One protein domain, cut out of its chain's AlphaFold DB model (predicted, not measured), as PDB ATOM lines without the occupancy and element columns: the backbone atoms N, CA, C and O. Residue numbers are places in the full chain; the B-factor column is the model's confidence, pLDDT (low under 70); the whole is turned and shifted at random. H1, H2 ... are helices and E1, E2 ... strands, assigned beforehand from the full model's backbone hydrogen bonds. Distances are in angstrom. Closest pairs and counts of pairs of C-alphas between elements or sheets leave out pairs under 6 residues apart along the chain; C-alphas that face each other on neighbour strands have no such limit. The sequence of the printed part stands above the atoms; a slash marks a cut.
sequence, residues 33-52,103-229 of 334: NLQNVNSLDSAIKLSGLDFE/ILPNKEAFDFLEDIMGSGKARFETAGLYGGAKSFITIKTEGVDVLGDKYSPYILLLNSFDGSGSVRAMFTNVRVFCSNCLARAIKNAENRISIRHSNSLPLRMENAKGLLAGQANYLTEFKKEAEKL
ATOM      1  N   ASN A  33     -47.679 -20.666  18.181       93.06
ATOM      2  CA  ASN A  33     -46.739 -19.757  18.837       93.06
ATOM      3  C   ASN A  33     -47.150 -19.543  20.305       93.06
ATOM      4  O   ASN A  33     -48.309 -19.247  20.600       93.06
ATOM      5  N   LEU A  34     -46.191 -19.690  21.217       93.12
ATOM      6  CA  LEU A  34     -46.375 -19.689  22.665       93.12
ATOM      7  C   LEU A  34     -45.584 -18.582  23.382       93.12
ATOM      8  O   LEU A  34     -45.473 -18.624  24.605       93.12
ATOM      9  N   GLN A  35     -45.069 -17.572  22.673       87.38
ATOM     10  CA  GLN A  35     -44.182 -16.546  23.253       87.38
ATOM     11  C   GLN A  35     -44.787 -15.761  24.429       87.38
ATOM     12  O   GLN A  35     -44.049 -15.226  25.256       87.38
ATOM     13  N   ASN A  36     -46.119 -15.706  24.515       87.56
ATOM     14  CA  ASN A  36     -46.862 -15.021  25.580       87.56
ATOM     15  C   ASN A  36     -47.464 -15.984  26.618       87.56
ATOM     16  O   ASN A  36     -48.318 -15.590  27.413       87.56
ATOM     17  N   VAL A  37     -47.070 -17.257  26.591       91.38
ATOM     18  CA  VAL A  37     -47.587 -18.296  27.481       91.38
ATOM     19  C   VAL A  37     -46.593 -18.537  28.610       91.38
ATOM     20  O   VAL A  37     -45.407 -18.730  28.368       91.38
ATOM     21  N   ASN A  38     -47.088 -18.556  29.850       87.12
ATOM     22  CA  ASN A  38     -46.244 -18.603  31.054       87.12
ATOM     23  C   ASN A  38     -46.431 -19.877  31.895       87.12
ATOM     24  O   ASN A  38     -45.832 -20.002  32.957       87.12
ATOM     25  N   SER A  39     -47.267 -20.816  31.451       91.06
ATOM     26  CA  SER A  39     -47.537 -22.074  32.162       91.06
ATOM     27  C   SER A  39     -47.606 -23.228  31.174       91.06
ATOM     28  O   SER A  39     -48.208 -23.060  30.106       91.06
ATOM     29  N   LEU A  40     -47.105 -24.400  31.560       92.38
ATOM     30  CA  LEU A  40     -47.179 -25.593  30.723       92.38
ATOM     31  C   LEU A  40     -48.630 -25.990  30.418       92.38
ATOM     32  O   LEU A  40     -48.944 -26.319  29.280       92.38
ATOM     33  N   ASP A  41     -49.529 -25.890  31.401       93.75
ATOM     34  CA  ASP A  41     -50.948 -26.231  31.231       93.75
ATOM     35  C   ASP A  41     -51.608 -25.411  30.106       93.75
ATOM     36  O   ASP A  41     -52.209 -25.967  29.185       93.75
ATOM     37  N   SER A  42     -51.402 -24.089  30.108       93.94
ATOM     38  CA  SER A  42     -51.870 -23.215  29.023       93.94
ATOM     39  C   SER A  42     -51.193 -23.536  27.687       93.94
ATOM     40  O   SER A  42     -51.858 -23.516  26.656       93.94
ATOM     41  N   ALA A  43     -49.894 -23.856  27.686       94.88
ATOM     42  CA  ALA A  43     -49.163 -24.195  26.465       94.88
ATOM     43  C   ALA A  43     -49.715 -25.466  25.810       94.88
ATOM     44  O   ALA A  43     -49.968 -25.483  24.604       94.88
ATOM     45  N   ILE A  44     -49.957 -26.511  26.604       95.56
ATOM     46  CA  ILE A  44     -50.517 -27.789  26.153       95.56
ATOM     47  C   ILE A  44     -51.943 -27.596  25.623       95.56
ATOM     48  O   ILE A  44     -52.267 -28.098  24.547       95.56
ATOM     49  N   LYS A  45     -52.778 -26.815  26.318       95.19
ATOM     50  CA  LYS A  45     -54.149 -26.519  25.876       95.19
ATOM     51  C   LYS A  45     -54.188 -25.726  24.574       95.19
ATOM     52  O   LYS A  45     -54.858 -26.138  23.631       95.19
ATOM     53  N   LEU A  46     -53.443 -24.621  24.493       95.56
ATOM     54  CA  LEU A  46     -53.412 -23.752  23.308       95.56
ATOM     55  C   LEU A  46     -52.871 -24.467  22.067       95.56
ATOM     56  O   LEU A  46     -53.307 -24.178  20.957       95.56
ATOM     57  N   SER A  47     -51.945 -25.410  22.250       94.56
ATOM     58  CA  SER A  47     -51.376 -26.214  21.161       94.56
ATOM     59  C   SER A  47     -52.196 -27.455  20.791       94.56
ATOM     60  O   SER A  47     -51.802 -28.188  19.883       94.56
ATOM     61  N   GLY A  48     -53.332 -27.701  21.456       94.19
ATOM     62  CA  GLY A  48     -54.173 -28.876  21.206       94.19
ATOM     63  C   GLY A  48     -53.518 -30.197  21.619       94.19
ATOM     64  O   GLY A  48     -53.830 -31.243  21.055       94.19
ATOM     65  N   LEU A  49     -52.585 -30.151  22.573       96.12
ATOM     66  CA  LEU A  49     -51.846 -31.305  23.092       96.12
ATOM     67  C   LEU A  49     -52.473 -31.905  24.361       96.12
ATOM     68  O   LEU A  49     -51.959 -32.909  24.862       96.12
ATOM     69  N   ASP A  50     -53.562 -31.311  24.860       95.62
ATOM     70  CA  ASP A  50     -54.324 -31.736  26.045       95.62
ATOM     71  C   ASP A  50     -55.308 -32.872  25.712       95.62
ATOM     72  O   ASP A  50     -56.518 -32.750  25.889       95.62
ATOM     73  N   PHE A  51     -54.796 -33.961  25.135       94.81
ATOM     74  CA  PHE A  51     -55.588 -35.147  24.814       94.81
ATOM     75  C   PHE A  51     -55.061 -36.377  25.548       94.81
ATOM     76  O   PHE A  51     -53.861 -36.530  25.797       94.81
ATOM     77  N   GLU A  52     -55.976 -37.292  25.850       96.00
ATOM     78  CA  GLU A  52     -55.646 -38.588  26.425       96.00
ATOM     79  C   GLU A  52     -55.519 -39.657  25.342       96.00
ATOM     80  O   GLU A  52     -56.274 -39.682  24.365       96.00
ATOM     81  N   ILE A 103     -47.688 -45.624  27.475       95.19
ATOM     82  CA  ILE A 103     -48.184 -44.315  27.046       95.19
ATOM     83  C   ILE A 103     -47.725 -43.288  28.075       95.19
ATOM     84  O   ILE A 103     -47.956 -43.470  29.266       95.19
ATOM     85  N   LEU A 104     -47.096 -42.212  27.601       94.56
ATOM     86  CA  LEU A 104     -46.736 -41.064  28.425       94.56
ATOM     87  C   LEU A 104     -47.568 -39.862  27.975       94.56
ATOM     88  O   LEU A 104     -47.377 -39.411  26.841       94.56
ATOM     89  N   PRO A 105     -48.492 -39.351  28.800       94.06
ATOM     90  CA  PRO A 105     -49.247 -38.144  28.482       94.06
ATOM     91  C   PRO A 105     -48.320 -36.952  28.222       94.06
ATOM     92  O   PRO A 105     -47.271 -36.827  28.852       94.06
ATOM     93  N   ASN A 106     -48.720 -36.034  27.336       94.88
ATOM     94  CA  ASN A 106     -47.908 -34.847  27.022       94.88
ATOM     95  C   ASN A 106     -47.601 -34.003  28.264       94.88
ATOM     96  O   ASN A 106     -46.483 -33.520  28.409       94.88
ATOM     97  N   LYS A 107     -48.572 -33.878  29.177       92.56
ATOM     98  CA  LYS A 107     -48.401 -33.154  30.440       92.56
ATOM     99  C   LYS A 107     -47.267 -33.730  31.280       92.56
ATOM    100  O   LYS A 107     -46.407 -32.980  31.710       92.56
ATOM    101  N   GLU A 108     -47.212 -35.052  31.421       91.19
ATOM    102  CA  GLU A 108     -46.141 -35.732  32.154       91.19
ATOM    103  C   GLU A 108     -44.803 -35.686  31.396       91.19
ATOM    104  O   GLU A 108     -43.749 -35.473  31.991       91.19
ATOM    105  N   ALA A 109     -44.828 -35.824  30.065       90.00
ATOM    106  CA  ALA A 109     -43.626 -35.767  29.233       90.00
ATOM    107  C   ALA A 109     -42.919 -34.403  29.281       90.00
ATOM    108  O   ALA A 109     -41.691 -34.343  29.180       90.00
ATOM    109  N   PHE A 110     -43.688 -33.320  29.408       90.56
ATOM    110  CA  PHE A 110     -43.193 -31.943  29.358       90.56
ATOM    111  C   PHE A 110     -43.115 -31.267  30.729       90.56
ATOM    112  O   PHE A 110     -42.618 -30.149  30.812       90.56
ATOM    113  N   ASP A 111     -43.553 -31.946  31.789       87.38
ATOM    114  CA  ASP A 111     -43.633 -31.454  33.170       87.38
ATOM    115  C   ASP A 111     -42.348 -30.764  33.649       87.38
ATOM    116  O   ASP A 111     -42.373 -29.676  34.213       87.38
ATOM    117  N   PHE A 112     -41.184 -31.332  33.326       79.50
ATOM    118  CA  PHE A 112     -39.901 -30.765  33.748       79.50
ATOM    119  C   PHE A 112     -39.572 -29.401  33.124       79.50
ATOM    120  O   PHE A 112     -38.647 -28.729  33.579       79.50
ATOM    121  N   LEU A 113     -40.285 -28.979  32.072       84.50
ATOM    122  CA  LEU A 113     -40.135 -27.624  31.549       84.50
ATOM    123  C   LEU A 113     -40.551 -26.584  32.586       84.50
ATOM    124  O   LEU A 113     -40.002 -25.488  32.550       84.50
ATOM    125  N   GLU A 114     -41.468 -26.902  33.505       81.44
ATOM    126  CA  GLU A 114     -41.866 -25.971  34.564       81.44
ATOM    127  C   GLU A 114     -40.681 -25.596  35.461       81.44
ATOM    128  O   GLU A 114     -40.491 -24.412  35.741       81.44
ATOM    129  N   ASP A 115     -39.820 -26.558  35.804       78.44
ATOM    130  CA  ASP A 115     -38.608 -26.311  36.595       78.44
ATOM    131  C   ASP A 115     -37.640 -25.367  35.859       78.44
ATOM    132  O   ASP A 115     -37.082 -24.432  36.439       78.44
ATOM    133  N   ILE A 116     -37.467 -25.575  34.547       77.75
ATOM    134  CA  ILE A 116     -36.588 -24.747  33.707       77.75
ATOM    135  C   ILE A 116     -37.166 -23.332  33.560       77.75
ATOM    136  O   ILE A 116     -36.442 -22.339  33.690       77.75
ATOM    137  N   MET A 117     -38.475 -23.230  33.334       79.94
ATOM    138  CA  MET A 117     -39.216 -21.975  33.195       79.94
ATOM    139  C   MET A 117     -39.249 -21.165  34.498       79.94
ATOM    140  O   MET A 117     -39.107 -19.942  34.457       79.94
ATOM    141  N   GLY A 118     -39.371 -21.827  35.653       72.00
ATOM    142  CA  GLY A 118     -39.434 -21.197  36.976       72.00
ATOM    143  C   GLY A 118     -38.185 -20.388  37.345       72.00
ATOM    144  O   GLY A 118     -38.264 -19.467  38.154       72.00
ATOM    145  N   SER A 119     -37.047 -20.661  36.698       71.62
ATOM    146  CA  SER A 119     -35.819 -19.866  36.839       71.62
ATOM    147  C   SER A 119     -35.896 -18.467  36.198       71.62
ATOM    148  O   SER A 119     -35.012 -17.641  36.427       71.62
ATOM    149  N   GLY A 120     -36.915 -18.203  35.369       71.25
ATOM    150  CA  GLY A 120     -37.084 -16.959  34.609       71.25
ATOM    151  C   GLY A 120     -36.184 -16.834  33.371       71.25
ATOM    152  O   GLY A 120     -36.247 -15.824  32.671       71.25
ATOM    153  N   LYS A 121     -35.364 -17.852  33.080       75.69
ATOM    154  CA  LYS A 121     -34.349 -17.843  32.008       75.69
ATOM    155  C   LYS A 121     -34.787 -18.520  30.711       75.69
ATOM    156  O   LYS A 121     -33.990 -18.655  29.780       75.69
ATOM    157  N   ALA A 122     -36.036 -18.970  30.650       86.38
ATOM    158  CA  ALA A 122     -36.607 -19.642  29.496       86.38
ATOM    159  C   ALA A 122     -38.016 -19.123  29.194       86.38
ATOM    160  O   ALA A 122     -38.693 -18.588  30.072       86.38
ATOM    161  N   ARG A 123     -38.438 -19.257  27.935       90.19
ATOM    162  CA  ARG A 123     -39.782 -18.914  27.453       90.19
ATOM    163  C   ARG A 123     -40.277 -19.982  26.495       90.19
ATOM    164  O   ARG A 123     -39.489 -20.475  25.692       90.19
ATOM    165  N   PHE A 124     -41.562 -20.321  26.549       92.44
ATOM    166  CA  PHE A 124     -42.170 -21.158  25.514       92.44
ATOM    167  C   PHE A 124     -42.085 -20.454  24.156       92.44
ATOM    168  O   PHE A 124     -42.237 -19.238  24.079       92.44
ATOM    169  N   GLU A 125     -41.833 -21.218  23.095       91.94
ATOM    170  CA  GLU A 125     -41.767 -20.677  21.733       91.94
ATOM    171  C   GLU A 125     -42.841 -21.301  20.842       91.94
ATOM    172  O   GLU A 125     -43.719 -20.587  20.365       91.94
ATOM    173  N   THR A 126     -42.809 -22.621  20.645       93.31
ATOM    174  CA  THR A 126     -43.719 -23.314  19.725       93.31
ATOM    175  C   THR A 126     -44.078 -24.696  20.252       93.31
ATOM    176  O   THR A 126     -43.222 -25.424  20.751       93.31
ATOM    177  N   ALA A 127     -45.332 -25.110  20.096       95.06
ATOM    178  CA  ALA A 127     -45.733 -26.497  20.317       95.06
ATOM    179  C   ALA A 127     -46.734 -26.964  19.266       95.06
ATOM    180  O   ALA A 127     -47.500 -26.166  18.724       95.06
ATOM    181  N   GLY A 128     -46.755 -28.263  18.989       93.69
ATOM    182  CA  GLY A 128     -47.703 -28.817  18.033       93.69
ATOM    183  C   GLY A 128     -47.622 -30.327  17.870       93.69
ATOM    184  O   GLY A 128     -46.786 -31.007  18.471       93.69
ATOM    185  N   LEU A 129     -48.515 -30.841  17.026       91.00
ATOM    186  CA  LEU A 129     -48.515 -32.221  16.554       91.00
ATOM    187  C   LEU A 129     -47.844 -32.311  15.187       91.00
ATOM    188  O   LEU A 129     -48.104 -31.505  14.296       91.00
ATOM    189  N   TYR A 130     -47.050 -33.354  14.984       86.62
ATOM    190  CA  TYR A 130     -46.501 -33.705  13.685       86.62
ATOM    191  C   TYR A 130     -46.811 -35.162  13.349       86.62
ATOM    192  O   TYR A 130     -46.639 -36.072  14.157       86.62
ATOM    193  N   GLY A 131     -47.308 -35.392  12.132       82.56
ATOM    194  CA  GLY A 131     -47.730 -36.726  11.694       82.56
ATOM    195  C   GLY A 131     -48.903 -37.316  12.491       82.56
ATOM    196  O   GLY A 131     -49.013 -38.533  12.548       82.56
ATOM    197  N   GLY A 132     -49.726 -36.481  13.138       86.31
ATOM    198  CA  GLY A 132     -50.946 -36.878  13.861       86.31
ATOM    199  C   GLY A 132     -50.725 -37.546  15.225       86.31
ATOM    200  O   GLY A 132     -51.549 -37.393  16.116       86.31
ATOM    201  N   ALA A 133     -49.591 -38.218  15.422       91.75
ATOM    202  CA  ALA A 133     -49.342 -39.056  16.596       91.75
ATOM    203  C   ALA A 133     -48.089 -38.679  17.400       91.75
ATOM    204  O   ALA A 133     -47.691 -39.414  18.302       91.75
ATOM    205  N   LYS A 134     -47.420 -37.573  17.069       93.12
ATOM    206  CA  LYS A 134     -46.203 -37.134  17.761       93.12
ATOM    207  C   LYS A 134     -46.329 -35.679  18.124       93.12
ATOM    208  O   LYS A 134     -46.718 -34.874  17.286       93.12
ATOM    209  N   SER A 135     -46.001 -35.347  19.356       94.56
ATOM    210  CA  SER A 135     -46.067 -33.989  19.868       94.56
ATOM    211  C   SER A 135     -44.668 -33.440  20.065       94.56
ATOM    212  O   SER A 135     -43.706 -34.178  20.305       94.56
ATOM    213  N   PHE A 136     -44.555 -32.126  19.950       94.00
ATOM    214  CA  PHE A 136     -43.350 -31.412  20.309       94.00
ATOM    215  C   PHE A 136     -43.687 -30.121  21.042       94.00
ATOM    216  O   PHE A 136     -44.750 -29.535  20.828       94.00
ATOM    217  N   ILE A 137     -42.760 -29.679  21.879       93.88
ATOM    218  CA  ILE A 137     -42.781 -28.363  22.509       93.88
ATOM    219  C   ILE A 137     -41.359 -27.824  22.571       93.88
ATOM    220  O   ILE A 137     -40.400 -28.581  22.749       93.88
ATOM    221  N   THR A 138     -41.226 -26.518  22.398       91.88
ATOM    222  CA  THR A 138     -39.943 -25.833  22.429       91.88
ATOM    223  C   THR A 138     -39.950 -24.722  23.453       91.88
ATOM    224  O   THR A 138     -40.929 -23.984  23.602       91.88
ATOM    225  N   ILE A 139     -38.822 -24.592  24.143       89.81
ATOM    226  CA  ILE A 139     -38.522 -23.420  24.955       89.81
ATOM    227  C   ILE A 139     -37.239 -22.776  24.442       89.81
ATOM    228  O   ILE A 139     -36.275 -23.464  24.107       89.81
ATOM    229  N   LYS A 140     -37.243 -21.452  24.378       89.12
ATOM    230  CA  LYS A 140     -36.083 -20.617  24.092       89.12
ATOM    231  C   LYS A 140     -35.435 -20.224  25.410       89.12
ATOM    232  O   LYS A 140     -36.134 -19.745  26.302       89.12
ATOM    233  N   THR A 141     -34.126 -20.399  25.538       85.56
ATOM    234  CA  THR A 141     -33.381 -20.007  26.744       85.56
ATOM    235  C   THR A 141     -32.514 -18.775  26.506       85.56
ATOM    236  O   THR A 141     -32.420 -18.270  25.385       85.56
ATOM    237  N   GLU A 142     -31.886 -18.271  27.571       82.31
ATOM    238  CA  GLU A 142     -30.912 -17.181  27.487       82.31
ATOM    239  C   GLU A 142     -29.827 -17.462  26.443       82.31
ATOM    240  O   GLU A 142     -29.312 -18.577  26.319       82.31
ATOM    241  N   GLY A 143     -29.501 -16.420  25.681       81.06
ATOM    242  CA  GLY A 143     -28.501 -16.509  24.635       81.06
ATOM    243  C   GLY A 143     -27.069 -16.447  25.158       81.06
ATOM    244  O   GLY A 143     -26.803 -15.935  26.243       81.06
ATOM    245  N   VAL A 144     -26.135 -16.921  24.339       83.94
ATOM    246  CA  VAL A 144     -24.689 -16.846  24.578       83.94
ATOM    247  C   VAL A 144     -23.993 -16.151  23.416       83.94
ATOM    248  O   VAL A 144     -24.433 -16.257  22.273       83.94
ATOM    249  N   ASP A 145     -22.904 -15.443  23.707       89.06
ATOM    250  CA  ASP A 145     -22.024 -14.888  22.679       89.06
ATOM    251  C   ASP A 145     -20.939 -15.904  22.300       89.06
ATOM    252  O   ASP A 145     -20.162 -16.370  23.150       89.06
ATOM    253  N   VAL A 146     -20.902 -16.234  21.013       88.00
ATOM    254  CA  VAL A 146     -19.921 -17.113  20.389       88.00
ATOM    255  C   VAL A 146     -19.286 -16.339  19.245       88.00
ATOM    256  O   VAL A 146     -19.923 -16.101  18.224       88.00
ATOM    257  N   LEU A 147     -18.018 -15.956  19.416       89.62
ATOM    258  CA  LEU A 147     -17.236 -15.239  18.403       89.62
ATOM    259  C   LEU A 147     -17.877 -13.914  17.937       89.62
ATOM    260  O   LEU A 147     -17.763 -13.556  16.768       89.62
ATOM    261  N   GLY A 148     -18.549 -13.186  18.837       87.62
ATOM    262  CA  GLY A 148     -19.240 -11.931  18.513       87.62
ATOM    263  C   GLY A 148     -20.635 -12.111  17.910       87.62
ATOM    264  O   GLY A 148     -21.328 -11.121  17.671       87.62
ATOM    265  N   ASP A 149     -21.071 -13.357  17.699       87.62
ATOM    266  CA  ASP A 149     -22.444 -13.682  17.343       87.62
ATOM    267  C   ASP A 149     -23.234 -14.132  18.561       87.62
ATOM    268  O   ASP A 149     -22.815 -14.986  19.346       87.62
ATOM    269  N   LYS A 150     -24.462 -13.631  18.663       88.00
ATOM    270  CA  LYS A 150     -25.412 -14.125  19.654       88.00
ATOM    271  C   LYS A 150     -26.035 -15.426  19.156       88.00
ATOM    272  O   LYS A 150     -26.517 -15.495  18.030       88.00
ATOM    273  N   TYR A 151     -26.104 -16.425  20.023       86.94
ATOM    274  CA  TYR A 151     -26.848 -17.664  19.818       86.94
ATOM    275  C   TYR A 151     -27.933 -17.768  20.871       86.94
ATOM    276  O   TYR A 151     -27.673 -17.509  22.038       86.94
ATOM    277  N   SER A 152     -29.139 -18.156  20.471       86.19
ATOM    278  CA  SER A 152     -30.236 -18.484  21.380       86.19
ATOM    279  C   SER A 152     -30.457 -19.996  21.362       86.19
ATOM    280  O   SER A 152     -30.883 -20.532  20.335       86.19
ATOM    281  N   PRO A 153     -30.151 -20.705  22.455       85.00
ATOM    282  CA  PRO A 153     -30.442 -22.119  22.575       85.00
ATOM    283  C   PRO A 153     -31.948 -22.353  22.670       85.00
ATOM    284  O   PRO A 153     -32.689 -21.601  23.308       85.00
ATOM    285  N   TYR A 154     -32.372 -23.445  22.061       87.12
ATOM    286  CA  TYR A 154     -33.692 -24.020  22.184       87.12
ATOM    287  C   TYR A 154     -33.561 -25.396  22.826       87.12
ATOM    288  O   TYR A 154     -32.660 -26.176  22.500       87.12
ATOM    289  N   ILE A 155     -34.484 -25.702  23.730       87.38
ATOM    290  CA  ILE A 155     -34.754 -27.076  24.142       87.38
ATOM    291  C   ILE A 155     -35.961 -27.535  23.349       87.38
ATOM    292  O   ILE A 155     -37.032 -26.936  23.441       87.38
ATOM    293  N   LEU A 156     -35.779 -28.603  22.585       88.88
ATOM    294  CA  LEU A 156     -36.843 -29.301  21.890       88.88
ATOM    295  C   LEU A 156     -37.194 -30.566  22.662       88.88
ATOM    296  O   LEU A 156     -36.346 -31.443  22.850       88.88
ATOM    297  N   LEU A 157     -38.461 -30.670  23.046       90.75
ATOM    298  CA  LEU A 157     -39.048 -31.897  23.547       90.75
ATOM    299  C   LEU A 157     -39.944 -32.554  22.529       90.75
ATOM    300  O   LEU A 157     -40.676 -31.891  21.803       90.75
ATOM    301  N   LEU A 158     -39.891 -33.878  22.517       92.12
ATOM    302  CA  LEU A 158     -40.627 -34.728  21.606       92.12
ATOM    303  C   LEU A 158     -41.231 -35.883  22.382       92.12
ATOM    304  O   LEU A 158     -40.546 -36.529  23.178       92.12
ATOM    305  N   ASN A 159     -42.481 -36.182  22.075       94.56
ATOM    306  CA  ASN A 159     -43.177 -37.353  22.567       94.56
ATOM    307  C   ASN A 159     -43.889 -38.046  21.393       94.56
ATOM    308  O   ASN A 159     -44.237 -37.416  20.392       94.56
ATOM    309  N   SER A 160     -44.047 -39.363  21.472       94.81
ATOM    310  CA  SER A 160     -44.570 -40.191  20.381       94.81
ATOM    311  C   SER A 160     -45.648 -41.095  20.933       94.81
ATOM    312  O   SER A 160     -45.418 -41.714  21.962       94.81
ATOM    313  N   PHE A 161     -46.762 -41.236  20.222       96.06
ATOM    314  CA  PHE A 161     -47.875 -42.119  20.586       96.06
ATOM    315  C   PHE A 161     -48.047 -43.306  19.628       96.06
ATOM    316  O   PHE A 161     -48.764 -44.246  19.943       96.06
ATOM    317  N   ASP A 162     -47.375 -43.300  18.475       94.38
ATOM    318  CA  ASP A 162     -47.485 -44.329  17.425       94.38
ATOM    319  C   ASP A 162     -46.475 -45.487  17.546       94.38
ATOM    320  O   ASP A 162     -46.381 -46.325  16.652       94.38
ATOM    321  N   GLY A 163     -45.656 -45.513  18.602       91.25
ATOM    322  CA  GLY A 163     -44.604 -46.520  18.790       91.25
ATOM    323  C   GLY A 163     -43.346 -46.350  17.934       91.25
ATOM    324  O   GLY A 163     -42.374 -47.077  18.148       91.25
ATOM    325  N   SER A 164     -43.308 -45.390  17.007       90.06
ATOM    326  CA  SER A 164     -42.161 -45.193  16.109       90.06
ATOM    327  C   SER A 164     -41.054 -44.307  16.698       90.06
ATOM    328  O   SER A 164     -39.979 -44.179  16.110       90.06
ATOM    329  N   GLY A 165     -41.307 -43.675  17.847       87.50
ATOM    330  CA  GLY A 165     -40.397 -42.740  18.500       87.50
ATOM    331  C   GLY A 165     -40.170 -43.033  19.982       87.50
ATOM    332  O   GLY A 165     -40.877 -43.812  20.617       87.50
ATOM    333  N   SER A 166     -39.143 -42.386  20.520       90.88
ATOM    334  CA  SER A 166     -38.868 -42.252  21.950       90.88
ATOM    335  C   SER A 166     -39.309 -40.877  22.451       90.88
ATOM    336  O   SER A 166     -39.423 -39.937  21.658       90.88
ATOM    337  N   VAL A 167     -39.453 -40.748  23.769       91.25
ATOM    338  CA  VAL A 167     -39.446 -39.441  24.424       91.25
ATOM    339  C   VAL A 167     -38.039 -38.878  24.282       91.25
ATOM    340  O   VAL A 167     -37.063 -39.551  24.636       91.25
ATOM    341  N   ARG A 168     -37.907 -37.687  23.702       88.69
ATOM    342  CA  ARG A 168     -36.602 -37.069  23.460       88.69
ATOM    343  C   ARG A 168     -36.578 -35.639  23.929       88.69
ATOM    344  O   ARG A 168     -37.508 -34.893  23.666       88.69
ATOM    345  N   ALA A 169     -35.458 -35.277  24.529       86.12
ATOM    346  CA  ALA A 169     -35.103 -33.914  24.860       86.12
ATOM    347  C   ALA A 169     -33.800 -33.589  24.146       86.12
ATOM    348  O   ALA A 169     -32.882 -34.409  24.179       86.12
ATOM    349  N   MET A 170     -33.701 -32.441  23.486       83.56
ATOM    350  CA  MET A 170     -32.454 -32.050  22.841       83.56
ATOM    351  C   MET A 170     -32.220 -30.548  22.826       83.56
ATOM    352  O   MET A 170     -33.164 -29.767  22.738       83.56
ATOM    353  N   PHE A 171     -30.943 -30.181  22.862       82.75
ATOM    354  CA  PHE A 171     -30.458 -28.823  22.689       82.75
ATOM    355  C   PHE A 171     -30.106 -28.556  21.237       82.75
ATOM    356  O   PHE A 171     -29.548 -29.396  20.528       82.75
ATOM    357  N   THR A 172     -30.406 -27.343  20.815       82.31
ATOM    358  CA  THR A 172     -30.091 -26.850  19.485       82.31
ATOM    359  C   THR A 172     -29.980 -25.341  19.546       82.31
ATOM    360  O   THR A 172     -30.776 -24.681  20.208       82.31
ATOM    361  N   ASN A 173     -28.957 -24.787  18.912       80.75
ATOM    362  CA  ASN A 173     -28.692 -23.357  18.986       80.75
ATOM    363  C   ASN A 173     -29.109 -22.700  17.677       80.75
ATOM    364  O   ASN A 173     -28.651 -23.128  16.620       80.75
ATOM    365  N   VAL A 174     -29.935 -21.657  17.764       82.31
ATOM    366  CA  VAL A 174     -30.248 -20.768  16.638       82.31
ATOM    367  C   VAL A 174     -29.317 -19.569  16.710       82.31
ATOM    368  O   VAL A 174     -29.184 -18.945  17.769       82.31
ATOM    369  N   ARG A 175     -28.669 -19.226  15.601       83.62
ATOM    370  CA  ARG A 175     -27.848 -18.017  15.517       83.62
ATOM    371  C   ARG A 175     -28.761 -16.791  15.385       83.62
ATOM    372  O   ARG A 175     -29.741 -16.796  14.664       83.62
ATOM    373  N   VAL A 176     -28.495 -15.698  16.089       76.44
ATOM    374  CA  VAL A 176     -29.441 -14.561  16.114       76.44
ATOM    375  C   VAL A 176     -29.580 -13.885  14.749       76.44
ATOM    376  O   VAL A 176     -30.674 -13.468  14.390       76.44
ATOM    377  N   PHE A 177     -28.493 -13.806  13.982       78.12
ATOM    378  CA  PHE A 177     -28.508 -13.234  12.631       78.12
ATOM    379  C   PHE A 177     -28.853 -14.254  11.538       78.12
ATOM    380  O   PHE A 177     -28.935 -13.895  10.367       78.12
ATOM    381  N   CYS A 178     -29.049 -15.523  11.904       75.75
ATOM    382  CA  CYS A 178     -29.333 -16.589  10.959       75.75
ATOM    383  C   CYS A 178     -30.219 -17.650  11.597       75.75
ATOM    384  O   CYS A 178     -29.827 -18.303  12.554       75.75
ATOM    385  N   SER A 179     -31.378 -17.921  11.013       71.06
ATOM    386  CA  SER A 179     -32.301 -18.929  11.545       71.06
ATOM    387  C   SER A 179     -31.817 -20.380  11.389       71.06
ATOM    388  O   SER A 179     -32.583 -21.317  11.624       71.06
ATOM    389  N   ASN A 180     -30.554 -20.592  10.995       70.38
ATOM    390  CA  ASN A 180     -29.952 -21.911  10.952       70.38
ATOM    391  C   ASN A 180     -29.757 -22.454  12.364       70.38
ATOM    392  O   ASN A 180     -29.536 -21.738  13.343       70.38
ATOM    393  N   CYS A 181     -29.896 -23.764  12.457       71.94
ATOM    394  CA  CYS A 181     -29.822 -24.452  13.731       71.94
ATOM    395  C   CYS A 181     -28.582 -25.286  13.759       71.94
ATOM    396  O   CYS A 181     -28.163 -25.805  12.736       71.94
ATOM    397  N   LEU A 182     -28.000 -25.416  14.936       73.88
ATOM    398  CA  LEU A 182     -26.858 -26.274  15.119       73.88
ATOM    399  C   LEU A 182     -27.185 -27.263  16.224       73.88
ATOM    400  O   LEU A 182     -27.259 -26.912  17.400       73.88
ATOM    401  N   ALA A 183     -27.440 -28.503  15.814       69.62
ATOM    402  CA  ALA A 183     -27.704 -29.639  16.695       69.62
ATOM    403  C   ALA A 183     -26.444 -30.479  16.943       69.62
ATOM    404  O   ALA A 183     -26.541 -31.665  17.257       69.62
ATOM    405  N   ARG A 184     -25.261 -29.880  16.768       68.19
ATOM    406  CA  ARG A 184     -23.987 -30.588  16.836       68.19
ATOM    407  C   ARG A 184     -23.840 -31.303  18.174       68.19
ATOM    408  O   ARG A 184     -23.940 -30.670  19.231       68.19
ATOM    409  N   ALA A 185     -23.587 -32.606  18.100       57.16
ATOM    410  CA  ALA A 185     -23.126 -33.389  19.234       57.16
ATOM    411  C   ALA A 185     -21.668 -33.003  19.477       57.16
ATOM    412  O   ALA A 185     -20.795 -33.278  18.656       57.16
ATOM    413  N   ILE A 186     -21.409 -32.307  20.576       60.00
ATOM    414  CA  ILE A 186     -20.038 -31.971  20.942       60.00
ATOM    415  C   ILE A 186     -19.477 -33.206  21.622       60.00
ATOM    416  O   ILE A 186     -20.121 -33.763  22.508       60.00
ATOM    417  N   LYS A 187     -18.275 -33.634  21.233       54.53
ATOM    418  CA  LYS A 187     -17.641 -34.871  21.727       54.53
ATOM    419  C   LYS A 187     -17.630 -35.003  23.264       54.53
ATOM    420  O   LYS A 187     -17.576 -36.115  23.776       54.53
ATOM    421  N   ASN A 188     -17.713 -33.879  23.980       51.56
ATOM    422  CA  ASN A 188     -17.696 -33.798  25.442       51.56
ATOM    423  C   ASN A 188     -19.046 -33.412  26.082       51.56
ATOM    424  O   ASN A 188     -19.102 -33.272  27.303       51.56
ATOM    425  N   ALA A 189     -20.113 -33.196  25.305       58.84
ATOM    426  CA  ALA A 189     -21.417 -32.797  25.831       58.84
ATOM    427  C   ALA A 189     -22.563 -33.523  25.111       58.84
ATOM    428  O   ALA A 189     -22.817 -33.299  23.925       58.84
ATOM    429  N   GLU A 190     -23.290 -34.359  25.855       64.88
ATOM    430  CA  GLU A 190     -24.547 -34.939  25.384       64.88
ATOM    431  C   GLU A 190     -25.569 -33.821  25.169       64.88
ATOM    432  O   GLU A 190     -25.978 -33.132  26.102       64.88
ATOM    433  N   ASN A 191     -25.995 -33.632  23.922       74.25
ATOM    434  CA  ASN A 191     -26.982 -32.620  23.562       74.25
ATOM    435  C   ASN A 191     -28.386 -33.202  23.370       74.25
ATOM    436  O   ASN A 191     -29.305 -32.479  22.991       74.25
ATOM    437  N   ARG A 192     -28.552 -34.511  23.586       81.00
ATOM    438  CA  ARG A 192     -29.794 -35.236  23.348       81.00
ATOM    439  C   ARG A 192     -29.955 -36.387  24.328       81.00
ATOM    440  O   ARG A 192     -29.106 -37.263  24.413       81.00
ATOM    441  N   ILE A 193     -31.129 -36.453  24.939       84.31
ATOM    442  CA  ILE A 193     -31.601 -37.589  25.723       84.31
ATOM    443  C   ILE A 193     -32.705 -38.290  24.939       84.31
ATOM    444  O   ILE A 193     -33.530 -37.655  24.279       84.31
ATOM    445  N   SER A 194     -32.718 -39.620  24.983       87.88
ATOM    446  CA  SER A 194     -33.719 -40.436  24.303       87.88
ATOM    447  C   SER A 194     -34.140 -41.607  25.178       87.88
ATOM    448  O   SER A 194     -33.357 -42.527  25.410       87.88
ATOM    449  N   ILE A 195     -35.398 -41.608  25.614       90.69
ATOM    450  CA  ILE A 195     -35.961 -42.635  26.486       90.69
ATOM    451  C   ILE A 195     -37.075 -43.369  25.750       90.69
ATOM    452  O   ILE A 195     -38.055 -42.790  25.287       90.69
ATOM    453  N   ARG A 196     -36.917 -44.685  25.623       92.88
ATOM    454  CA  ARG A 196     -37.927 -45.545  25.008       92.88
ATOM    455  C   ARG A 196     -39.193 -45.578  25.867       92.88
ATOM    456  O   ARG A 196     -39.105 -45.664  27.087       92.88
ATOM    457  N   HIS A 197     -40.348 -45.634  25.209       93.12
ATOM    458  CA  HIS A 197     -41.627 -45.950  25.838       93.12
ATOM    459  C   HIS A 197     -41.644 -47.402  26.340       93.12
ATOM    460  O   HIS A 197     -42.081 -48.311  25.636       93.12
ATOM    461  N   SER A 198     -41.103 -47.626  27.536       92.19
ATOM    462  CA  SER A 198     -41.057 -48.921  28.220       92.19
ATOM    463  C   SER A 198     -41.581 -48.815  29.651       92.19
ATOM    464  O   SER A 198     -41.797 -47.723  30.167       92.19
ATOM    465  N   ASN A 199     -41.723 -49.947  30.341       87.25
ATOM    466  CA  ASN A 199     -42.163 -49.974  31.745       87.25
ATOM    467  C   ASN A 199     -41.242 -49.178  32.692       87.25
ATOM    468  O   ASN A 199     -41.683 -48.695  33.724       87.25
ATOM    469  N   SER A 200     -39.965 -49.010  32.332       87.50
ATOM    470  CA  SER A 200     -38.982 -48.205  33.071       87.50
ATOM    471  C   SER A 200     -38.995 -46.709  32.727       87.50
ATOM    472  O   SER A 200     -38.131 -45.976  33.207       87.50
ATOM    473  N   LEU A 201     -39.927 -46.258  31.880       86.69
ATOM    474  CA  LEU A 201     -40.006 -44.874  31.411       86.69
ATOM    475  C   LEU A 201     -40.078 -43.854  32.561       86.69
ATOM    476  O   LEU A 201     -39.239 -42.959  32.537       86.69
ATOM    477  N   PRO A 202     -40.947 -43.992  33.586       81.69
ATOM    478  CA  PRO A 202     -41.057 -42.978  34.642       81.69
ATOM    479  C   PRO A 202     -39.734 -42.746  35.388       81.69
ATOM    480  O   PRO A 202     -39.243 -41.624  35.460       81.69
ATOM    481  N   LEU A 203     -39.078 -43.829  35.822       84.12
ATOM    482  CA  LEU A 203     -37.781 -43.764  36.505       84.12
ATOM    483  C   LEU A 203     -36.685 -43.144  35.621       84.12
ATOM    484  O   LEU A 203     -35.815 -42.413  36.090       84.12
ATOM    485  N   ARG A 204     -36.692 -43.446  34.318       84.69
ATOM    486  CA  ARG A 204     -35.716 -42.877  33.378       84.69
ATOM    487  C   ARG A 204     -35.983 -41.404  33.084       84.69
ATOM    488  O   ARG A 204     -35.019 -40.674  32.880       84.69
ATOM    489  N   MET A 205     -37.247 -40.982  33.067       82.88
ATOM    490  CA  MET A 205     -37.623 -39.577  32.915       82.88
ATOM    491  C   MET A 205     -37.109 -38.754  34.093       82.88
ATOM    492  O   MET A 205     -36.473 -37.732  33.865       82.88
ATOM    493  N   GLU A 206     -37.284 -39.235  35.325       79.31
ATOM    494  CA  GLU A 206     -36.773 -38.572  36.532       79.31
ATOM    495  C   GLU A 206     -35.248 -38.377  36.481       79.31
ATOM    496  O   GLU A 206     -34.756 -37.260  36.640       79.31
ATOM    497  N   ASN A 207     -34.501 -39.427  36.121       76.88
ATOM    498  CA  ASN A 207     -33.049 -39.333  35.936       76.88
ATOM    499  C   ASN A 207     -32.652 -38.354  34.813       76.88
ATOM    500  O   ASN A 207     -31.640 -37.661  34.915       76.88
ATOM    501  N   ALA A 208     -33.440 -38.280  33.737       75.00
ATOM    502  CA  ALA A 208     -33.173 -37.380  32.619       75.00
ATOM    503  C   ALA A 208     -33.432 -35.905  32.938       75.00
ATOM    504  O   ALA A 208     -32.733 -35.055  32.380       75.00
ATOM    505  N   LYS A 209     -34.362 -35.589  33.854       73.25
ATOM    506  CA  LYS A 209     -34.571 -34.209  34.327       73.25
ATOM    507  C   LYS A 209     -33.259 -33.617  34.870       73.25
ATOM    508  O   LYS A 209     -32.902 -32.494  34.526       73.25
ATOM    509  N   GLY A 210     -32.479 -34.409  35.616       65.81
ATOM    510  CA  GLY A 210     -31.170 -34.000  36.143       65.81
ATOM    511  C   GLY A 210     -30.085 -33.787  35.076       65.81
ATOM    512  O   GLY A 210     -29.220 -32.932  35.243       65.81
ATOM    513  N   LEU A 211     -30.142 -34.510  33.954       65.38
ATOM    514  CA  LEU A 211     -29.180 -34.372  32.852       65.38
ATOM    515  C   LEU A 211     -29.436 -33.117  32.000       65.38
ATOM    516  O   LEU A 211     -28.489 -32.488  31.531       65.38
ATOM    517  N   LEU A 212     -30.698 -32.700  31.845       66.69
ATOM    518  CA  LEU A 212     -31.051 -31.472  31.113       66.69
ATOM    519  C   LEU A 212     -30.660 -30.190  31.857       66.69
ATOM    520  O   LEU A 212     -30.486 -29.149  31.223       66.69
ATOM    521  N   ALA A 213     -30.407 -30.270  33.167       59.12
ATOM    522  CA  ALA A 213     -29.787 -29.184  33.923       59.12
ATOM    523  C   ALA A 213     -28.343 -28.873  33.456       59.12
ATOM    524  O   ALA A 213     -27.808 -27.807  33.756       59.12
ATOM    525  N   GLY A 214     -27.719 -29.752  32.659       62.47
ATOM    526  CA  GLY A 214     -26.386 -29.576  32.071       62.47
ATOM    527  C   GLY A 214     -26.268 -28.538  30.940       62.47
ATOM    528  O   GLY A 214     -25.224 -28.496  30.287       62.47
ATOM    529  N   GLN A 215     -27.281 -27.690  30.701       61.97
ATOM    530  CA  GLN A 215     -27.288 -26.642  29.660       61.97
ATOM    531  C   GLN A 215     -25.997 -25.817  29.588       61.97
ATOM    532  O   GLN A 215     -25.481 -25.547  28.501       61.97
ATOM    533  N   ALA A 216     -25.467 -25.426  30.750       63.22
ATOM    534  CA  ALA A 216     -24.276 -24.587  30.835       63.22
ATOM    535  C   ALA A 216     -23.035 -25.272  30.236       63.22
ATOM    536  O   ALA A 216     -22.217 -24.614  29.587       63.22
ATOM    537  N   ASN A 217     -22.917 -26.595  30.392       72.38
ATOM    538  CA  ASN A 217     -21.790 -27.351  29.854       72.38
ATOM    539  C   ASN A 217     -21.871 -27.439  28.328       72.38
ATOM    540  O   ASN A 217     -20.860 -27.226  27.664       72.38
ATOM    541  N   TYR A 218     -23.065 -27.667  27.769       76.62
ATOM    542  CA  TYR A 218     -23.246 -27.741  26.317       76.62
ATOM    543  C   TYR A 218     -22.822 -26.445  25.621       76.62
ATOM    544  O   TYR A 218     -22.022 -26.484  24.691       76.62
ATOM    545  N   LEU A 219     -23.292 -25.287  26.095       78.38
ATOM    546  CA  LEU A 219     -22.966 -23.997  25.471       78.38
ATOM    547  C   LEU A 219     -21.504 -23.594  25.668       78.38
ATOM    548  O   LEU A 219     -20.903 -22.993  24.777       78.38
ATOM    549  N   THR A 220     -20.917 -23.954  26.809       80.81
ATOM    550  CA  THR A 220     -19.493 -23.726  27.065       80.81
ATOM    551  C   THR A 220     -18.629 -24.549  26.114       80.81
ATOM    552  O   THR A 220     -17.714 -24.012  25.489       80.81
ATOM    553  N   GLU A 221     -18.921 -25.841  25.960       83.25
ATOM    554  CA  GLU A 221     -18.204 -26.695  25.011       83.25
ATOM    555  C   GLU A 221     -18.472 -26.263  23.563       83.25
ATOM    556  O   GLU A 221     -17.553 -26.275  22.743       83.25
ATOM    557  N   PHE A 222     -19.687 -25.792  23.263       84.94
ATOM    558  CA  PHE A 222     -20.059 -25.300  21.939       84.94
ATOM    559  C   PHE A 222     -19.191 -24.109  21.548       84.94
ATOM    560  O   PHE A 222     -18.597 -24.091  20.470       84.94
ATOM    561  N   LYS A 223     -19.070 -23.146  22.466       87.75
ATOM    562  CA  LYS A 223     -18.218 -21.975  22.302       87.75
ATOM    563  C   LYS A 223     -16.756 -22.366  22.085       87.75
ATOM    564  O   LYS A 223     -16.155 -21.899  21.125       87.75
ATOM    565  N   LYS A 224     -16.206 -23.264  22.911       88.31
ATOM    566  CA  LYS A 224     -14.821 -23.748  22.751       88.31
ATOM    567  C   LYS A 224     -14.589 -24.381  21.382       88.31
ATOM    568  O   LYS A 224     -13.527 -24.222  20.789       88.31
ATOM    569  N   GLU A 225     -15.551 -25.152  20.890       87.38
ATOM    570  CA  GLU A 225     -15.420 -25.828  19.606       87.38
ATOM    571  C   GLU A 225     -15.562 -24.864  18.423       87.38
ATOM    572  O   GLU A 225     -14.835 -24.994  17.438       87.38
ATOM    573  N   ALA A 226     -16.434 -23.861  18.543       89.88
ATOM    574  CA  ALA A 226     -16.520 -22.755  17.598       89.88
ATOM    575  C   ALA A 226     -15.202 -21.968  17.533       89.88
ATOM    576  O   ALA A 226     -14.675 -21.746  16.446       89.88
ATOM    577  N   GLU A 227     -14.621 -21.620  18.685       91.25
ATOM    578  CA  GLU A 227     -13.330 -20.925  18.784       91.25
ATOM    579  C   GLU A 227     -12.186 -21.722  18.142       91.25
ATOM    580  O   GLU A 227     -11.367 -21.153  17.423       91.25
ATOM    581  N   LYS A 228     -12.162 -23.050  18.322       91.56
ATOM    582  CA  LYS A 228     -11.200 -23.927  17.633       91.56
ATOM    583  C   LYS A 228     -11.376 -23.899  16.116       91.56
ATOM    584  O   LYS A 228     -10.395 -23.785  15.392       91.56
ATOM    585  N   LEU A 229     -12.610 -23.998  15.624       92.62
ATOM    586  CA  LEU A 229     -12.892 -23.972  14.186       92.62
ATOM    587  C   LEU A 229     -12.620 -22.601  13.554       92.62
ATOM    588  O   LEU A 229     -12.268 -22.525  12.380       92.62
TER     589      LEU A 229
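AT A GLANCE: This is residues 33 to 52 and 103 to 229 of the 334 residues of the protein "DUF932 domain-containing protein" of Methanobrevibacter sp (UniProt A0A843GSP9). What is the main shape? One strongly twisted sheet of seven strands has H1, H3 and H4 over one face, with H2 grazing it, while H5, the longest helix, packs on E3 and runs slantwise over E4. How is the sheet laid out? It is branched: E2 and E3 lie on one side of the long strand E4 and E5 on the other, E6 and E7 lie beyond E5, and E1 lies beyond E2. What are the counts and size? The printed part has 147 residues with five named helices and seven named strands, in the order H1 H2 H3 E1 E2 E3 E4 E5 E6 E7 H4 H5; neighbour strands are antiparallel and the class is mixed, helices and strands. The whole is compact, with a radius of gyration of the C-alphas of 15.4 A and spans of 46 by 33 by 29 A.

HOW THE PARTS SIT: Where do the first helices stand? H1, residues 40 to 46, touches H2, residues 106 to 110, which only grazes the sheet; their closest C-alphas, of Ile 44 and Lys 107, are 7.2 A apart. H3, residues 113 to 118, is on the same face as H1, at a height over the sheet of 9.1 A. How do the strands pair? E1, residues 122 to 130, and E2, residues 134 to 141, form a hairpin, with N 123 and O 140 2.9 A apart. E4, residues 149 to 160, pairs in staggered fashion with E3, residues 144 to 146 (N 144 and O 151, 2.8 A), E2 (N 137 and O 157, 3.0 A) and E5, residues 167 to 175 (N 156 and O 170, 2.9 A). E5 also pairs with E6, residues 178 to 182, at N 182 and O 173, 2.9 A, and with E7, residues 192 to 195, at N 193 and O 169, 2.8 A; E3 E4 E5 E6 is a meander, each strand the antiparallel neighbour of the one before. Where are the last helices? H4, residues 201 to 212, lies over E5 and E7, along the strands; the closest C-alphas of E7 and H4, of Ile 195 and Leu 201, are 6.8 A apart. H5, residues 215 to 229, runs slantwise to E4 at 53 degrees on the local plane, and the closest C-alphas of E3 and H5, of Val 146 and Lys 223, are 5.5 A apart. Are the helix backbones complete? Every O i to N i+4 pair is within hydrogen-bond range in H1, H2, H3 and H5, and 6 of 8 are in H4.

IN THESE COORDINATES: Where does the first helix begin and the last end? C-alpha 40 of H1 is at (-47.179, -25.593, 30.723), and C-alpha 229 of H5 is at (-12.892, -23.972, 14.186). Which elements are long? From first to last C-alpha, E4 measures 34.7 A, E5 25.9 A and H5 21.3 A.

THE WHOLE: Is the printed part cut? Residues 53 to 102 are not printed, and C-alphas 52 and 103 are 9.4 A apart across the cut. Are any links long? Of the links that are printed whole, none is long. Where is confidence low? The pLDDT is under 70 at residues 183 to 190 and 210 to 216.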